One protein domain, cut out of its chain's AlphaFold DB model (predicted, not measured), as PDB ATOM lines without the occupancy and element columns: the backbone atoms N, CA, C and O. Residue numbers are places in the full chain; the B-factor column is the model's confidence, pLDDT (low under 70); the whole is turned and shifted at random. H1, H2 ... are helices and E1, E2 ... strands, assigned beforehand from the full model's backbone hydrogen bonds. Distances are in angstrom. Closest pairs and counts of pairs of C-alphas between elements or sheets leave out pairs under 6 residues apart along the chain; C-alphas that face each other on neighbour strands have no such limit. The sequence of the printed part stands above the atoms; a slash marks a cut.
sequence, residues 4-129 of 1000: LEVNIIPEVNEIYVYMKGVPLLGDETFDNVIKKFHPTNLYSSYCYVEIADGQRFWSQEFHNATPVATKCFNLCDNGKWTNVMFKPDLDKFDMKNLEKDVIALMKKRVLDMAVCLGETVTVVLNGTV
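AT A GLANCE: This is residues 4 to 129 of the 1000 residues of the protein "DNA topoisomerase 2" of Medicago truncatula (UniProt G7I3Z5). The model is one broad, twisted sheet of seven strands with helices over one face and the other face bare. H4, the longest helix, lies over E1 and E7 at one end of the sheet, H1 and H2 sit over the part made by E3 and E4, and the short H3 only grazes the sheet. The printed part has 126 residues, with four named helices and seven named strands in the order E1 E2 H1 H2 E3 E4 E5 E6 H3 H4 E7; the class is mixed, helices and strands. The sheet is mixed and runs E5 E4 E3 E6 E2 E1 E7, with E1 and E7 parallel and the other neighbours antiparallel. The whole is compact, with a radius of gyration of the C-alphas of 15.2 A, and its spans of 41 by 38 by 21 A make it only just flat.

IN THESE COORDINATES: From one edge of the sheet to the other, the strands are E5, residues 66 to 74, 25.1 A from first to last C-alpha; E4, residues 56 to 63, 23.8 A; E3, residues 44 to 53, 25.3 A; E6, residues 80 to 88, 26.5 A; E2, residues 14 to 20, 19.6 A; E1, residues 4 to 9, 16.4 A; and E7, residues 122 to 125. E1 begins with C-alpha 4 at (-129.900, -196.760, 319.979), and E7 ends with C-alpha 125 at (-138.011, -198.160, 317.237). The helices are H1, residues 30 to 36; H2, residues 38 to 42; H3, residues 90 to 93; and H4, residues 100 to 116, 24.4 A long, with C-alpha 100 at (-144.354, -205.962, 305.228).

HOW THE PARTS SIT: E3, E4 and E5 form a meander, each strand the antiparallel neighbour of the one before; N 49 and O 60 are 2.9 A apart between E3 and E4, and N 68 and O 61 are 2.8 A apart between E5 and E4. With E6 they make a Greek key, four strands in a row in which E3 is also the antiparallel neighbour of E6; N 50 and O 83 are 2.8 A apart. E2 is the antiparallel neighbour of E6, with N 17 and O 84 2.8 A apart, and E1 forms a hairpin with E2, its antiparallel neighbour, with N 7 and O 16 3.0 A apart. E7 is an edge strand parallel to E1, at 2 degrees, with N 6 and O 124 2.9 A apart. Two split strand-helix-strand units, strands that run the same way with helices between them in the chain and other strands between them in the sheet, have right-handed crossovers: E2, H1 H2, E3, with E6 between the two strands in the sheet, and E6, H3 H4, E7, with E2 and E1 between the two strands in the sheet. H1 and H4 on one face of the sheet give two layers. H4 lies over E1 and E7 at a height over the sheet of 9.8 A and runs along the strands, at 3 degrees to E1 on the local plane; its closest C-alphas to E7 are those of Ala 114 and Val 123, 5.4 A. H2, on the same face as H4, lies over E3 at a height of 8.0 A, and the closest C-alphas of H2 and E3 are those of Asn 41 and Cys 47, 5.9 A. H1 is on the sheet; its closest C-alphas to E4 are those of Phe 30 and Trp 58, 7.9 A. H3 only grazes the sheet with residues 90 to 92. H1 and H4 are apart. In H2 and H4 every O i to N i+4 pair is within hydrogen-bond range, in H1 2 of 3 are, and H3 is too short for such a pair.

THE WHOLE: The two C-alphas farthest apart are those of Cys 76 and Asp 94, at 44.3 A. The printed part has no cut, and no link is long; E2 to H1 and H3 to H4 are short but not tight, and the others are tight. Residues 128 to 129 pair antiparallel with residues 124 to 125 of E7. The mean pLDDT of the printed part is 86.3, and it is under 70 at residues 22 to 28 and 76 to 78.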
ATOM      1  N   LEU A   4    -129.817-196.318 321.369       92.62
ATOM      2  CA  LEU A   4    -129.900-196.760 319.979       92.62
ATOM      3  C   LEU A   4    -131.311-196.457 319.477       92.62
ATOM      4  O   LEU A   4    -132.289-196.902 320.069       92.62
ATOM      5  N   GLU A   5    -131.426-195.720 318.387       94.00
ATOM      6  CA  GLU A   5    -132.702-195.409 317.763       94.00
ATOM      7  C   GLU A   5    -132.694-195.862 316.313       94.00
ATOM      8  O   GLU A   5    -131.765-195.565 315.565       94.00
ATOM      9  N   VAL A   6    -133.724-196.614 315.936       95.38
ATOM     10  CA  VAL A   6    -133.912-197.097 314.574       95.38
ATOM     11  C   VAL A   6    -135.267-196.621 314.076       95.38
ATOM     12  O   VAL A   6    -136.296-197.009 314.627       95.38
ATOM     13  N   ASN A   7    -135.269-195.803 313.026       94.62
ATOM     14  CA  ASN A   7    -136.494-195.354 312.371       94.62
ATOM     15  C   ASN A   7    -136.558-195.966 310.972       94.62
ATOM     16  O   ASN A   7    -135.680-195.745 310.146       94.62
ATOM     17  N   ILE A   8    -137.589-196.770 310.729       93.94
ATOM     18  CA  ILE A   8    -137.902-197.366 309.432       93.94
ATOM     19  C   ILE A   8    -139.113-196.608 308.900       93.94
ATOM     20  O   ILE A   8    -140.169-196.662 309.539       93.94
ATOM     21  N   ILE A   9    -138.952-195.929 307.762       92.75
ATOM     22  CA  ILE A   9    -139.973-195.094 307.114       92.75
ATOM     23  C   ILE A   9    -140.328-195.725 305.755       92.75
ATOM     24  O   ILE A   9    -139.676-195.439 304.746       92.75
ATOM     25  N   PRO A  10    -141.309-196.647 305.714       88.12
ATOM     26  CA  PRO A  10    -141.640-197.406 304.509       88.12
ATOM     27  C   PRO A  10    -142.125-196.545 303.345       88.12
ATOM     28  O   PRO A  10    -141.930-196.922 302.196       88.12
ATOM     29  N   GLU A  11    -142.745-195.400 303.632       87.06
ATOM     30  CA  GLU A  11    -143.343-194.508 302.633       87.06
ATOM     31  C   GLU A  11    -142.293-193.931 301.676       87.06
ATOM     32  O   GLU A  11    -142.589-193.672 300.512       87.06
ATOM     33  N   VAL A  12    -141.061-193.761 302.163       89.94
ATOM     34  CA  VAL A  12    -139.921-193.211 301.411       89.94
ATOM     35  C   VAL A  12    -138.738-194.180 301.323       89.94
ATOM     36  O   VAL A  12    -137.679-193.817 300.814       89.94
ATOM     37  N   ASN A  13    -138.915-195.422 301.792       90.31
ATOM     38  CA  ASN A  13    -137.883-196.461 301.868       90.31
ATOM     39  C   ASN A  13    -136.603-196.004 302.598       90.31
ATOM     40  O   ASN A  13    -135.497-196.402 302.233       90.31
ATOM     41  N   GLU A  14    -136.746-195.170 303.629       93.31
ATOM     42  CA  GLU A  14    -135.620-194.653 304.413       93.31
ATOM     43  C   GLU A  14    -135.451-195.421 305.719       93.31
ATOM     44  O   GLU A  14    -136.420-195.743 306.416       93.31
ATOM     45  N   ILE A  15    -134.193-195.690 306.064       94.88
ATOM     46  CA  ILE A  15    -133.819-196.319 307.325       94.88
ATOM     47  C   ILE A  15    -132.780-195.440 308.010       94.88
ATOM     48  O   ILE A  15    -131.731-195.147 307.440       94.88
ATOM     49  N   TYR A  16    -133.071-195.071 309.252       93.56
ATOM     50  CA  TYR A  16    -132.202-194.285 310.117       93.56
ATOM     51  C   TYR A  16    -131.726-195.143 311.277       93.56
ATOM     52  O   TYR A  16    -132.527-195.827 311.916       93.56
ATOM     53  N   VAL A  17    -130.432-195.075 311.573       93.62
ATOM     54  CA  VAL A  17    -129.801-195.712 312.728       93.62
ATOM     55  C   VAL A  17    -128.984-194.660 313.466       93.62
ATOM     56  O   VAL A  17    -127.889-194.290 313.045       93.62
ATOM     57  N   TYR A  18    -129.521-194.197 314.588       92.38
ATOM     58  CA  TYR A  18    -128.910-193.195 315.447       92.38
ATOM     59  C   TYR A  18    -128.366-193.831 316.727       92.38
ATOM     60  O   TYR A  18    -129.032-194.618 317.401       92.38
ATOM     61  N   MET A  19    -127.135-193.480 317.079       91.12
ATOM     62  CA  MET A  19    -126.387-194.041 318.199       91.12
ATOM     63  C   MET A  19    -125.837-192.911 319.067       91.12
ATOM     64  O   MET A  19    -124.908-192.211 318.667       91.12
ATOM     65  N   LYS A  20    -126.378-192.747 320.278       88.19
ATOM     66  CA  LYS A  20    -125.924-191.741 321.249       88.19
ATOM     67  C   LYS A  20    -124.822-192.294 322.155       88.19
ATOM     68  O   LYS A  20    -124.897-193.432 322.629       88.19
ATOM     69  N   GLY A  21    -123.813-191.473 322.426       79.56
ATOM     70  CA  GLY A  21    -122.684-191.789 323.303       79.56
ATOM     71  C   GLY A  21    -121.612-192.670 322.651       79.56
ATOM     72  O   GLY A  21    -120.823-193.285 323.364       79.56
ATOM     73  N   VAL A  22    -121.600-192.791 321.316       69.69
ATOM     74  CA  VAL A  22    -120.609-193.582 320.563       69.69
ATOM     75  C   VAL A  22    -120.126-192.788 319.347       69.69
ATOM     76  O   VAL A  22    -120.825-192.756 318.331       69.69
ATOM     77  N   PRO A  23    -118.941-192.164 319.409       69.56
ATOM     78  CA  PRO A  23    -118.247-191.744 318.208       69.56
ATOM     79  C   PRO A  23    -117.513-192.957 317.639       69.56
ATOM     80  O   PRO A  23    -116.586-193.472 318.264       69.56
ATOM     81  N   LEU A  24    -117.934-193.445 316.469       69.94
ATOM     82  CA  LEU A  24    -117.283-194.598 315.828       69.94
ATOM     83  C   LEU A  24    -115.825-194.335 315.419       69.94
ATOM     84  O   LEU A  24    -115.125-195.287 315.086       69.94
ATOM     85  N   LEU A  25    -115.389-193.071 315.454       67.56
ATOM     86  CA  LEU A  25    -114.018-192.646 315.192       67.56
ATOM     87  C   LEU A  25    -113.031-193.230 316.201       67.56
ATOM     88  O   LEU A  25    -112.085-193.860 315.766       67.56
ATOM     89  N   GLY A  26    -113.253-193.141 317.517       67.56
ATOM     90  CA  GLY A  26    -112.230-193.580 318.483       67.56
ATOM     91  C   GLY A  26    -110.843-193.010 318.125       67.56
ATOM     92  O   GLY A  26    -110.726-191.800 317.959       67.56
ATOM     93  N   ASP A  27    -109.846-193.886 317.936       61.12
ATOM     94  CA  ASP A  27    -108.508-193.555 317.397       61.12
ATOM     95  C   ASP A  27    -108.387-193.738 315.860       61.12
ATOM     96  O   ASP A  27    -107.328-193.524 315.271       61.12
ATOM     97  N   GLU A  28    -109.445-194.190 315.184       68.75
ATOM     98  CA  GLU A  28    -109.484-194.426 313.740       68.75
ATOM     99  C   GLU A  28    -109.779-193.144 312.942       68.75
ATOM    100  O   GLU A  28    -110.567-192.284 313.333       68.75
ATOM    101  N   THR A  29    -109.199-193.041 311.743       76.75
ATOM    102  CA  THR A  29    -109.512-191.966 310.791       76.75
ATOM    103  C   THR A  29    -110.932-192.100 310.239       76.75
ATOM    104  O   THR A  29    -111.395-193.215 309.985       76.75
ATOM    105  N   PHE A  30    -111.577-190.972 309.926       79.19
ATOM    106  CA  PHE A  30    -112.916-190.930 309.320       79.19
ATOM    107  C   PHE A  30    -113.063-191.874 308.115       79.19
ATOM    108  O   PHE A  30    -114.000-192.667 308.067       79.19
ATOM    109  N   ASP A  31    -112.075-191.909 307.218       76.69
ATOM    110  CA  ASP A  31    -112.086-192.787 306.038       76.69
ATOM    111  C   ASP A  31    -112.137-194.285 306.381       76.69
ATOM    112  O   ASP A  31    -112.742-195.082 305.661       76.69
ATOM    113  N   ASN A  32    -111.529-194.692 307.496       79.00
ATOM    114  CA  ASN A  32    -111.542-196.087 307.940       79.00
ATOM    115  C   ASN A  32    -112.889-196.457 308.565       79.00
ATOM    116  O   ASN A  32    -113.382-197.565 308.342       79.00
ATOM    117  N   VAL A  33    -113.527-195.516 309.263       78.25
ATOM    118  CA  VAL A  33    -114.894-195.686 309.767       78.25
ATOM    119  C   VAL A  33    -115.882-195.790 308.609       78.25
ATOM    120  O   VAL A  33    -116.717-196.694 308.591       78.25
ATOM    121  N   ILE A  34    -115.744-194.937 307.597       80.19
ATOM    122  CA  ILE A  34    -116.577-194.964 306.392       80.19
ATOM    123  C   ILE A  34    -116.466-196.307 305.656       80.19
ATOM    124  O   ILE A  34    -117.484-196.872 305.246       80.19
ATOM    125  N   LYS A  35    -115.267-196.896 305.570       80.94
ATOM    126  CA  LYS A  35    -115.082-198.242 304.992       80.94
ATOM    127  C   LYS A  35    -115.887-199.328 305.713       80.94
ATOM    128  O   LYS A  35    -116.287-200.298 305.070       80.94
ATOM    129  N   LYS A  36    -116.191-199.178 307.009       78.94
ATOM    130  CA  LYS A  36    -117.038-200.142 307.744       78.94
ATOM    131  C   LYS A  36    -118.487-200.147 307.242       78.94
ATOM    132  O   LYS A  36    -119.148-201.178 307.339       78.94
ATOM    133  N   PHE A  37    -118.952-199.044 306.656       80.56
ATOM    134  CA  PHE A  37    -120.284-198.916 306.053       80.56
ATOM    135  C   PHE A  37    -120.329-199.290 304.571       80.56
ATOM    136  O   PHE A  37    -121.410-199.314 303.984       80.56
ATOM    137  N   HIS A  38    -119.186-199.618 303.962       81.31
ATOM    138  CA  HIS A  38    -119.083-199.908 302.532       81.31
ATOM    139  C   HIS A  38    -120.096-200.957 302.032       81.31
ATOM    140  O   HIS A  38    -120.704-200.716 300.991       81.31
ATOM    141  N   PRO A  39    -120.355-202.082 302.734       83.19
ATOM    142  CA  PRO A  39    -121.370-203.035 302.288       83.19
ATOM    143  C   PRO A  39    -122.772-202.419 302.232       83.19
ATOM    144  O   PRO A  39    -123.472-202.602 301.248       83.19
ATOM    145  N   THR A  40    -123.174-201.647 303.244       87.31
ATOM    146  CA  THR A  40    -124.479-200.968 303.252       87.31
ATOM    147  C   THR A  40    -124.560-199.922 302.144       87.31
ATOM    148  O   THR A  40    -125.557-199.862 301.432       87.31
ATOM    149  N   ASN A  41    -123.493-199.146 301.953       88.31
ATOM    150  CA  ASN A  41    -123.419-198.117 300.921       88.31
ATOM    151  C   ASN A  41    -123.525-198.697 299.498       88.31
ATOM    152  O   ASN A  41    -124.239-198.157 298.662       88.31
ATOM    153  N   LEU A  42    -122.880-199.841 299.234       89.00
ATOM    154  CA  LEU A  42    -122.914-200.522 297.931       89.00
ATOM    155  C   LEU A  42    -124.337-200.919 297.489       89.00
ATOM    156  O   LEU A  42    -124.665-200.897 296.298       89.00
ATOM    157  N   TYR A  43    -125.179-201.275 298.458       91.38
ATOM    158  CA  TYR A  43    -126.564-201.700 298.247       91.38
ATOM    159  C   TYR A  43    -127.591-200.595 298.536       91.38
ATOM    160  O   TYR A  43    -128.774-200.883 298.717       91.38
ATOM    161  N   SER A  44    -127.151-199.339 298.580       92.12
ATOM    162  CA  SER A  44    -128.022-198.187 298.790       92.12
ATOM    163  C   SER A  44    -127.969-197.250 297.586       92.12
ATOM    164  O   SER A  44    -126.892-196.970 297.060       92.12
ATOM    165  N   SER A  45    -129.127-196.742 297.165       92.12
ATOM    166  CA  SER A  45    -129.207-195.664 296.170       92.12
ATOM    167  C   SER A  45    -128.738-194.340 296.774       92.12
ATOM    168  O   SER A  45    -128.132-193.508 296.099       92.12
ATOM    169  N   TYR A  46    -128.941-194.190 298.084       93.75
ATOM    170  CA  TYR A  46    -128.524-193.041 298.868       93.75
ATOM    171  C   TYR A  46    -128.046-193.470 300.256       93.75
ATOM    172  O   TYR A  46    -128.709-194.270 300.914       93.75
ATOM    173  N   CYS A  47    -126.916-192.943 300.722       92.88
ATOM    174  CA  CYS A  47    -126.405-193.189 302.070       92.88
ATOM    175  C   CYS A  47    -125.787-191.909 302.633       92.88
ATOM    176  O   CYS A  47    -125.058-191.201 301.944       92.88
ATOM    177  N   TYR A  48    -126.062-191.619 303.894       92.44
ATOM    178  CA  TYR A  48    -125.597-190.430 304.585       92.44
ATOM    179  C   TYR A  48    -125.158-190.804 305.994       92.44
ATOM    180  O   TYR A  48    -125.910-191.413 306.757       92.44
ATOM    181  N   VAL A  49    -123.916-190.467 306.324       91.00
ATOM    182  CA  VAL A  49    -123.288-190.787 307.606       91.00
ATOM    183  C   VAL A  49    -122.886-189.492 308.282       91.00
ATOM    184  O   VAL A  49    -122.178-188.690 307.681       91.00
ATOM    185  N   GLU A  50    -123.275-189.320 309.539       90.06
ATOM    186  CA  GLU A  50    -122.876-188.206 310.394       90.06
ATOM    187  C   GLU A  50    -122.232-188.733 311.671       90.06
ATOM    188  O   GLU A  50    -122.723-189.682 312.288       90.06
ATOM    189  N   ILE A  51    -121.138-188.108 312.090       88.62
ATOM    190  CA  ILE A  51    -120.428-188.460 313.315       88.62
ATOM    191  C   ILE A  51    -120.079-187.176 314.057       88.62
ATOM    192  O   ILE A  51    -119.448-186.282 313.502       88.62
ATOM    193  N   ALA A  52    -120.454-187.120 315.330       88.38
ATOM    194  CA  ALA A  52    -120.029-186.105 316.278       88.38
ATOM    195  C   ALA A  52    -119.198-186.772 317.380       88.38
ATOM    196  O   ALA A  52    -119.681-187.681 318.064       88.38
ATOM    197  N   ASP A  53    -117.954-186.333 317.573       84.38
ATOM    198  CA  ASP A  53    -117.053-186.869 318.610       84.38
ATOM    199  C   ASP A  53    -116.977-186.018 319.887       84.38
ATOM    200  O   ASP A  53    -116.241-186.353 320.822       84.38
ATOM    201  N   GLY A  54    -117.798-184.969 319.958       80.00
ATOM    202  CA  GLY A  54    -117.821-183.984 321.037       80.00
ATOM    203  C   GLY A  54    -116.874-182.799 320.823       80.00
ATOM    204  O   GLY A  54    -116.874-181.894 321.647       80.00
ATOM    205  N   GLN A  55    -116.082-182.784 319.745       80.81
ATOM    206  CA  GLN A  55    -115.275-181.628 319.328       80.81
ATOM    207  C   GLN A  55    -115.493-181.273 317.857       80.81
ATOM    208  O   GLN A  55    -115.498-180.102 317.480       80.81
ATOM    209  N   ARG A  56    -115.671-182.281 317.008       83.06
ATOM    210  CA  ARG A  56    -115.770-182.172 315.558       83.06
ATOM    211  C   ARG A  56    -116.983-182.933 315.051       83.06
ATOM    212  O   ARG A  56    -117.389-183.964 315.594       83.06
ATOM    213  N   PHE A  57    -117.553-182.385 313.990       86.00
ATOM    214  CA  PHE A  57    -118.614-182.987 313.210       86.00
ATOM    215  C   PHE A  57    -118.065-183.392 311.854       86.00
ATOM    216  O   PHE A  57    -117.450-182.574 311.168       86.00
ATOM    217  N   TRP A  58    -118.353-184.624 311.455       87.94
ATOM    218  CA  TRP A  58    -118.139-185.106 310.102       87.94
ATOM    219  C   TRP A  58    -119.459-185.559 309.509       87.94
ATOM    220  O   TRP A  58    -120.215-186.274 310.162       87.94
ATOM    221  N   SER A  59    -119.688-185.222 308.245       89.12
ATOM    222  CA  SER A  59    -120.740-185.843 307.449       89.12
ATOM    223  C   SER A  59    -120.212-186.280 306.095       89.12
ATOM    224  O   SER A  59    -119.455-185.539 305.464       89.12
ATOM    225  N   GLN A  60    -120.669-187.433 305.621       90.19
ATOM    226  CA  GLN A  60    -120.409-187.923 304.276       90.19
ATOM    227  C   GLN A  60    -121.707-188.378 303.619       90.19
ATOM    228  O   GLN A  60    -122.420-189.227 304.150       90.19
ATOM    229  N   GLU A  61    -121.964-187.839 302.434       91.94
ATOM    230  CA  GLU A  61    -123.075-188.205 301.566       91.94
ATOM    231  C   GLU A  61    -122.587-189.074 300.403       91.94
ATOM    232  O   GLU A  61    -121.527-188.809 299.824       91.94
ATOM    233  N   PHE A  62    -123.373-190.093 300.058       91.12
ATOM    234  CA  PHE A  62    -123.139-191.016 298.957       91.12
ATOM    235  C   PHE A  62    -124.386-191.185 298.094       91.12
ATOM    236  O   PHE A  62    -125.487-191.373 298.616       91.12
ATOM    237  N   HIS A  63    -124.194-191.197 296.775       91.00
ATOM    238  CA  HIS A  63    -125.215-191.560 295.788       91.00
ATOM    239  C   HIS A  63    -124.684-192.744 294.985       91.00
ATOM    240  O   HIS A  63    -123.587-192.669 294.430       91.00
ATOM    241  N   ASN A  64    -125.425-193.853 294.961       86.56
ATOM    242  CA  ASN A  64    -125.015-195.101 294.304       86.56
ATOM    243  C   ASN A  64    -123.568-195.512 294.652       86.56
ATOM    244  O   ASN A  64    -122.734-195.723 293.771       86.56
ATOM    245  N   ALA A  65    -123.259-195.569 295.952       84.94
ATOM    246  CA  ALA A  65    -121.935-195.865 296.516       84.94
ATOM    247  C   ALA A  65    -120.804-194.856 296.219       84.94
ATOM    248  O   ALA A  65    -119.688-195.035 296.714       84.94
ATOM    249  N   THR A  66    -121.071-193.779 295.480       86.50
ATOM    250  CA  THR A  66    -120.075-192.752 295.138       86.50
ATOM    251  C   THR A  66    -120.162-191.586 296.126       86.50
ATOM    252  O   THR A  66    -121.267-191.096 296.356       86.50
ATOM    253  N   PRO A  67    -119.052-191.133 296.741       87.00
ATOM    254  CA  PRO A  67    -119.068-189.986 297.648       87.00
ATOM    255  C   PRO A  67    -119.395-188.699 296.884       87.00
ATOM    256  O   PRO A  67    -118.761-188.403 295.874       87.00
ATOM    257  N   VAL A  68    -120.374-187.933 297.372       86.94
ATOM    258  CA  VAL A  68    -120.864-186.704 296.719       86.94
ATOM    259  C   VAL A  68    -120.508-185.454 297.518       86.94
ATOM    260  O   VAL A  68    -120.087-184.456 296.939       86.94
ATOM    261  N   ALA A  69    -120.637-185.498 298.846       81.56
ATOM    262  CA  ALA A  69    -120.356-184.349 299.701       81.56
ATOM    263  C   ALA A  69    -119.740-184.775 301.036       81.56
ATOM    264  O   ALA A  69    -120.264-185.654 301.719       81.56
ATOM    265  N   THR A  70    -118.654-184.105 301.423       84.19
ATOM    266  CA  THR A  70    -117.992-184.270 302.722       84.19
ATOM    267  C   THR A  70    -118.006-182.934 303.450       84.19
ATOM    268  O   THR A  70    -117.594-181.921 302.885       84.19
ATOM    269  N   LYS A  71    -118.456-182.909 304.707       83.69
ATOM    270  CA  LYS A  71    -118.361-181.721 305.571       83.69
ATOM    271  C   LYS A  71    -117.599-182.081 306.837       83.69
ATOM    272  O   LYS A  71    -117.812-183.151 307.400       83.69
ATOM    273  N   CYS A  72    -116.725-181.178 307.271       83.44
ATOM    274  CA  CYS A  72    -115.976-181.290 308.515       83.44
ATOM    275  C   CYS A  72    -115.864-179.904 309.154       83.44
ATOM    276  O   CYS A  72    -115.358-178.981 308.515       83.44
ATOM    277  N   PHE A  73    -116.351-179.742 310.383       83.69
ATOM    278  CA  PHE A  73    -116.217-178.497 311.145       83.69
ATOM    279  C   PHE A  73    -116.224-178.759 312.656       83.69
ATOM    280  O   PHE A  73    -116.611-179.834 313.115       83.69
ATOM    281  N   ASN A  74    -115.776-177.775 313.438       79.25
ATOM    282  CA  ASN A  74    -115.768-177.863 314.899       79.25
ATOM    283  C   ASN A  74    -117.181-177.636 315.459       79.25
ATOM    284  O   ASN A  74    -117.876-176.712 315.038       79.25
ATOM    285  N   LEU A  75    -117.594-178.468 316.413       73.75
ATOM    286  CA  LEU A  75    -118.877-178.353 317.106       73.75
ATOM    287  C   LEU A  75    -118.769-177.408 318.308       73.75
ATOM    288  O   LEU A  75    -117.750-177.374 318.991       73.75
ATOM    289  N   CYS A  76    -119.858-176.693 318.604       57.66
ATOM    290  CA  CYS A  76    -120.020-175.941 319.856       57.66
ATOM    291  C   CYS A  76    -120.647-176.786 320.987       57.66
ATOM    292  O   CYS A  76    -120.841-176.280 322.089       57.66
ATOM    293  N   ASP A  77    -120.997-178.045 320.707       67.69
ATOM    294  CA  ASP A  77    -121.663-178.973 321.625       67.69
ATOM    295  C   ASP A  77    -120.771-180.196 321.903       67.69
ATOM    296  O   ASP A  77    -120.112-180.718 321.004       67.69
ATOM    297  N   ASN A  78    -120.795-180.683 323.146       66.69
ATOM    298  CA  ASN A  78    -119.992-181.809 323.638       66.69
ATOM    299  C   ASN A  78    -120.647-183.181 323.370       66.69
ATOM    300  O   ASN A  78    -120.180-184.216 323.860       66.69
ATOM    301  N   GLY A  79    -121.761-183.215 322.635       79.38
ATOM    302  CA  GLY A  79    -122.497-184.435 322.324       79.38
ATOM    303  C   GLY A  79    -121.705-185.413 321.449       79.38
ATOM    304  O   GLY A  79    -121.271-185.075 320.352       79.38
ATOM    305  N   LYS A  80    -121.585-186.668 321.904       87.75
ATOM    306  CA  LYS A  80    -121.019-187.780 321.123       87.75
ATOM    307  C   LYS A  80    -122.129-188.607 320.494       87.75
ATOM    308  O   LYS A  80    -122.941-189.171 321.230       87.75
ATOM    309  N   TRP A  81    -122.169-188.728 319.174       89.06
ATOM    310  CA  TRP A  81    -123.169-189.548 318.491       89.06
ATOM    311  C   TRP A  81    -122.753-189.920 317.068       89.06
ATOM    312  O   TRP A  81    -121.874-189.306 316.474       89.06
ATOM    313  N   THR A  82    -123.402-190.947 316.530       89.94
ATOM    314  CA  THR A  82    -123.289-191.351 315.129       89.94
ATOM    315  C   THR A  82    -124.687-191.561 314.563       89.94
ATOM    316  O   THR A  82    -125.505-192.226 315.197       89.94
ATOM    317  N   ASN A  83    -124.958-191.021 313.383       90.62
ATOM    318  CA  ASN A  83    -126.205-191.204 312.652       90.62
ATOM    319  C   ASN A  83    -125.902-191.780 311.271       90.62
ATOM    320  O   ASN A  83    -124.984-191.327 310.590       90.62
ATOM    321  N   VAL A  84    -126.670-192.782 310.861       92.25
ATOM    322  CA  VAL A  84    -126.579-193.369 309.526       92.25
ATOM    323  C   VAL A  84    -127.975-193.440 308.947       92.25
ATOM    324  O   VAL A  84    -128.837-194.132 309.486       92.25
ATOM    325  N   MET A  85    -128.180-192.752 307.835       93.94
ATOM    326  CA  MET A  85    -129.382-192.846 307.024       93.94
ATOM    327  C   MET A  85    -129.031-193.526 305.707       93.94
ATOM    328  O   MET A  85    -128.032-193.186 305.079       93.94
ATOM    329  N   PHE A  86    -129.868-194.449 305.251       94.94
ATOM    330  CA  PHE A  86    -129.721-195.018 303.918       94.94
ATOM    331  C   PHE A  86    -131.068-195.363 303.282       94.94
ATOM    332  O   PHE A  86    -132.041-195.681 303.972       94.94
ATOM    333  N   LYS A  87    -131.095-195.308 301.947       94.12
ATOM    334  CA  LYS A  87    -132.174-195.788 301.080       94.12
ATOM    335  C   LYS A  87    -131.676-197.027 300.349       94.12
ATOM    336  O   LYS A  87    -130.790-196.887 299.501       94.12
ATOM    337  N   PRO A  88    -132.193-198.225 300.663       93.56
ATOM    338  CA  PRO A  88    -131.849-199.426 299.920       93.56
ATOM    339  C   PRO A  88    -132.131-199.245 298.427       93.56
ATOM    340  O   PRO A  88    -133.156-198.685 298.037       93.56
ATOM    341  N   ASP A  89    -131.216-199.730 297.598       93.56
ATOM    342  CA  ASP A  89    -131.391-199.791 296.151       93.56
ATOM    343  C   ASP A  89    -132.318-200.967 295.817       93.56
ATOM    344  O   ASP A  89    -131.867-202.099 295.643       93.56
ATOM    345  N   LEU A  90    -133.630-200.723 295.859       91.06
ATOM    346  CA  LEU A  90    -134.645-201.777 295.796       91.06
ATOM    347  C   LEU A  90    -134.626-202.563 294.478       91.06
ATOM    348  O   LEU A  90    -134.951-203.751 294.492       91.06
ATOM    349  N   ASP A  91    -134.161-201.951 293.388       90.50
ATOM    350  CA  ASP A  91    -134.008-202.620 292.095       90.50
ATOM    351  C   ASP A  91    -132.983-203.762 292.178       90.50
ATOM    352  O   ASP A  91    -133.196-204.828 291.607       90.50
ATOM    353  N   LYS A  92    -131.912-203.610 292.975       90.69
ATOM    354  CA  LYS A  92    -130.936-204.694 293.228       90.69
ATOM    355  C   LYS A  92    -131.513-205.865 294.029       90.69
ATOM    356  O   LYS A  92    -130.875-206.914 294.104       90.69
ATOM    357  N   PHE A  93    -132.662-205.671 294.670       90.00
ATOM    358  CA  PHE A  93    -133.339-206.669 295.496       90.00
ATOM    359  C   PHE A  93    -134.621-207.204 294.849       90.00
ATOM    360  O   PHE A  93    -135.339-207.953 295.508       90.00
ATOM    361  N   ASP A  94    -134.914-206.830 293.596       91.56
ATOM    362  CA  ASP A  94    -136.163-207.153 292.894       91.56
ATOM    363  C   ASP A  94    -137.423-206.698 293.665       91.56
ATOM    364  O   ASP A  94    -138.465-207.358 293.661       91.56
ATOM    365  N   MET A  95    -137.339-205.548 294.346       89.81
ATOM    366  CA  MET A  95    -138.408-204.994 295.182       89.81
ATOM    367  C   MET A  95    -138.874-203.630 294.661       89.81
ATOM    368  O   MET A  95    -138.084-202.832 294.175       89.81
ATOM    369  N   LYS A  96    -140.168-203.316 294.811       87.50
ATOM    370  CA  LYS A  96    -140.711-201.976 294.482       87.50
ATOM    371  C   LYS A  96    -140.805-201.049 295.692       87.50
ATOM    372  O   LYS A  96    -140.734-199.831 295.567       87.50
ATOM    373  N   ASN A  97    -141.005-201.628 296.868       89.00
ATOM    374  CA  ASN A  97    -141.089-200.953 298.155       89.00
ATOM    375  C   ASN A  97    -140.659-201.926 299.258       89.00
ATOM    376  O   ASN A  97    -140.610-203.136 299.038       89.00
ATOM    377  N   LEU A  98    -140.372-201.415 300.455       89.12
ATOM    378  CA  LEU A  98    -140.124-202.270 301.615       89.12
ATOM    379  C   LEU A  98    -141.398-203.048 301.988       89.12
ATOM    380  O   LEU A  98    -142.328-202.518 302.597       89.12
ATOM    381  N   GLU A  99    -141.440-204.324 301.614       90.31
ATOM    382  CA  GLU A  99    -142.557-205.216 301.914       90.31
ATOM    383  C   GLU A  99    -142.743-205.429 303.424       90.31
ATOM    384  O   GLU A  99    -141.807-205.345 304.229       90.31
ATOM    385  N   LYS A 100    -143.975-205.772 303.818       90.25
ATOM    386  CA  LYS A 100    -144.354-205.962 305.228       90.25
ATOM    387  C   LYS A 100    -143.472-206.987 305.949       90.25
ATOM    388  O   LYS A 100    -143.128-206.765 307.111       90.25
ATOM    389  N   ASP A 101    -143.082-208.064 305.270       88.50
ATOM    390  CA  ASP A 101    -142.275-209.139 305.855       88.50
ATOM    391  C   ASP A 101    -140.822-208.704 306.099       88.50
ATOM    392  O   ASP A 101    -140.259-208.981 307.162       88.50
ATOM    393  N   VAL A 102    -140.235-207.931 305.179       89.38
ATOM    394  CA  VAL A 102    -138.887-207.357 305.336       89.38
ATOM    395  C   VAL A 102    -138.863-206.364 306.496       89.38
ATOM    396  O   VAL A 102    -137.986-206.434 307.362       89.38
ATOM    397  N   ILE A 103    -139.877-205.498 306.585       91.50
ATOM    398  CA  ILE A 103    -140.038-204.577 307.716       91.50
ATOM    399  C   ILE A 103    -140.168-205.363 309.027       91.50
ATOM    400  O   ILE A 103    -139.548-204.999 310.027       91.50
ATOM    401  N   ALA A 104    -140.944-206.450 309.051       90.75
ATOM    402  CA  ALA A 104    -141.095-207.282 310.242       90.75
ATOM    403  C   ALA A 104    -139.759-207.907 310.686       90.75
ATOM    404  O   ALA A 104    -139.458-207.901 311.883       90.75
ATOM    405  N   LEU A 105    -138.930-208.379 309.747       90.12
ATOM    406  CA  LEU A 105    -137.587-208.898 310.032       90.12
ATOM    407  C   LEU A 105    -136.652-207.818 310.589       90.12
ATOM    408  O   LEU A 105    -135.952-208.069 311.574       90.12
ATOM    409  N   MET A 106    -136.676-206.609 310.022       91.94
ATOM    410  CA  MET A 106    -135.900-205.472 310.528       91.94
ATOM    411  C   MET A 106    -136.337-205.091 311.946       91.94
ATOM    412  O   MET A 106    -135.502-205.022 312.846       91.94
ATOM    413  N   LYS A 107    -137.646-204.947 312.193       91.25
ATOM    414  CA  LYS A 107    -138.198-204.666 313.533       91.25
ATOM    415  C   LYS A 107    -137.809-205.744 314.546       91.25
ATOM    416  O   LYS A 107    -137.398-205.429 315.662       91.25
ATOM    417  N   LYS A 108    -137.879-207.018 314.144       89.81
ATOM    418  CA  LYS A 108    -137.417-208.151 314.955       89.81
ATOM    419  C   LYS A 108    -135.923-208.040 315.263       89.81
ATOM    420  O   LYS A 108    -135.524-208.300 316.390       89.81
ATOM    421  N   ARG A 109    -135.091-207.596 314.316       91.81
ATOM    422  CA  ARG A 109    -133.658-207.391 314.562       91.81
ATOM    423  C   ARG A 109    -133.376-206.242 315.536       91.81
ATOM    424  O   ARG A 109    -132.458-206.366 316.343       91.81
ATOM    425  N   VAL A 110    -134.163-205.165 315.516       91.56
ATOM    426  CA  VAL A 110    -134.055-204.085 316.518       91.56
ATOM    427  C   VAL A 110    -134.426-204.599 317.912       91.56
ATOM    428  O   VAL A 110    -133.729-204.303 318.882       91.56
ATOM    429  N   LEU A 111    -135.453-205.451 318.008       89.19
ATOM    430  CA  LEU A 111    -135.791-206.155 319.248       89.19
ATOM    431  C   LEU A 111    -134.640-207.054 319.733       89.19
ATOM    432  O   LEU A 111    -134.314-207.022 320.917       89.19
ATOM    433  N   ASP A 112    -133.988-207.808 318.839       90.31
ATOM    434  CA  ASP A 112    -132.808-208.612 319.188       90.31
ATOM    435  C   ASP A 112    -131.689-207.734 319.795       90.31
ATOM    436  O   ASP A 112    -131.036-208.132 320.761       90.31
ATOM    437  N   MET A 113    -131.470-206.532 319.244       89.38
ATOM    438  CA  MET A 113    -130.444-205.594 319.721       89.38
ATOM    439  C   MET A 113    -130.759-205.017 321.099       89.38
ATOM    440  O   MET A 113    -129.847-204.920 321.916       89.38
ATOM    441  N   ALA A 114    -132.027-204.698 321.385       88.00
ATOM    442  CA  ALA A 114    -132.459-204.245 322.712       88.00
ATOM    443  C   ALA A 114    -132.043-205.215 323.822       88.00
ATOM    444  O   ALA A 114    -131.680-204.813 324.921       88.00
ATOM    445  N   VAL A 115    -132.025-206.502 323.497       85.31
ATOM    446  CA  VAL A 115    -131.718-207.565 324.445       85.31
ATOM    447  C   VAL A 115    -130.222-207.848 324.513       85.31
ATOM    448  O   VAL A 115    -129.695-208.081 325.598       85.31
ATOM    449  N   CYS A 116    -129.522-207.819 323.376       85.81
ATOM    450  CA  CYS A 116    -128.073-208.036 323.344       85.81
ATOM    451  C   CYS A 116    -127.299-206.913 324.051       85.81
ATOM    452  O   CYS A 116    -126.270-207.183 324.665       85.81
ATOM    453  N   LEU A 117    -127.789-205.672 323.959       84.88
ATOM    454  CA  LEU A 117    -127.173-204.498 324.585       84.88
ATOM    455  C   LEU A 117    -127.513-204.368 326.080       84.88
ATOM    456  O   LEU A 117    -126.798-203.681 326.805       84.88
ATOM    457  N   GLY A 118    -128.547-205.074 326.548       76.19
ATOM    458  CA  GLY A 118    -128.922-205.159 327.958       76.19
ATOM    459  C   GLY A 118    -129.523-203.870 328.529       76.19
ATOM    460  O   GLY A 118    -129.905-202.953 327.809       76.19
ATOM    461  N   GLU A 119    -129.610-203.805 329.858       72.25
ATOM    462  CA  GLU A 119    -130.318-202.736 330.587       72.25
ATOM    463  C   GLU A 119    -129.634-201.360 330.518       72.25
ATOM    464  O   GLU A 119    -130.238-200.355 330.886       72.25
ATOM    465  N   THR A 120    -128.385-201.302 330.055       78.44
ATOM    466  CA  THR A 120    -127.576-200.077 330.025       78.44
ATOM    467  C   THR A 120    -127.844-199.199 328.802       78.44
ATOM    468  O   THR A 120    -127.483-198.024 328.828       78.44
ATOM    469  N   VAL A 121    -128.485-199.725 327.750       86.62
ATOM    470  CA  VAL A 121    -128.753-198.990 326.502       86.62
ATOM    471  C   VAL A 121    -130.252-198.910 326.232       86.62
ATOM    472  O   VAL A 121    -130.937-199.925 326.133       86.62
ATOM    473  N   THR A 122    -130.775-197.697 326.038       89.12
ATOM    474  CA  THR A 122    -132.186-197.518 325.660       89.12
ATOM    475  C   THR A 122    -132.365-197.730 324.158       89.12
ATOM    476  O   THR A 122    -131.781-196.989 323.367       89.12
ATOM    477  N   VAL A 123    -133.194-198.697 323.752       91.19
ATOM    478  CA  VAL A 123    -133.488-198.956 322.331       91.19
ATOM    479  C   VAL A 123    -134.870-198.437 321.940       91.19
ATOM    480  O   VAL A 123    -135.875-198.762 322.576       91.19
ATOM    481  N   VAL A 124    -134.910-197.633 320.878       93.00
ATOM    482  CA  VAL A 124    -136.106-196.967 320.347       93.00
ATOM    483  C   VAL A 124    -136.338-197.415 318.905       93.00
ATOM    484  O   VAL A 124    -135.411-197.415 318.100       93.00
ATOM    485  N   LEU A 125    -137.572-197.792 318.581       93.56
ATOM    486  CA  LEU A 125    -138.011-198.160 317.237       93.56
ATOM    487  C   LEU A 125    -139.172-197.254 316.821       93.56
ATOM    488  O   LEU A 125    -140.226-197.300 317.455       93.56
ATOM    489  N   ASN A 126    -138.996-196.455 315.765       92.50
ATOM    490  CA  ASN A 126    -140.002-195.504 315.263       92.50
ATOM    491  C   ASN A 126    -140.592-194.634 316.395       92.50
ATOM    492  O   ASN A 126    -141.807-194.589 316.596       92.50
ATOM    493  N   GLY A 127    -139.723-194.031 317.212       89.62
ATOM    494  CA  GLY A 127    -140.111-193.210 318.370       89.62
ATOM    495  C   GLY A 127    -140.648-193.971 319.596       89.62
ATOM    496  O   GLY A 127    -140.864-193.361 320.641       89.62
ATOM    497  N   THR A 128    -140.828-195.295 319.523       91.69
ATOM    498  CA  THR A 128    -141.343-196.114 320.634       91.69
ATOM    499  C   THR A 128    -140.216-196.863 321.344       91.69
ATOM    500  O   THR A 128    -139.446-197.584 320.711       91.69
ATOM    501  N   VAL A 129    -140.124-196.738 322.670       89.69
ATOM    502  CA  VAL A 129    -139.142-197.483 323.479       89.69
ATOM    503  C   VAL A 129    -139.513-198.967 323.520       89.69
ATOM    504  O   VAL A 129    -140.652-199.321 323.829       89.69
TER     505      VAL A 129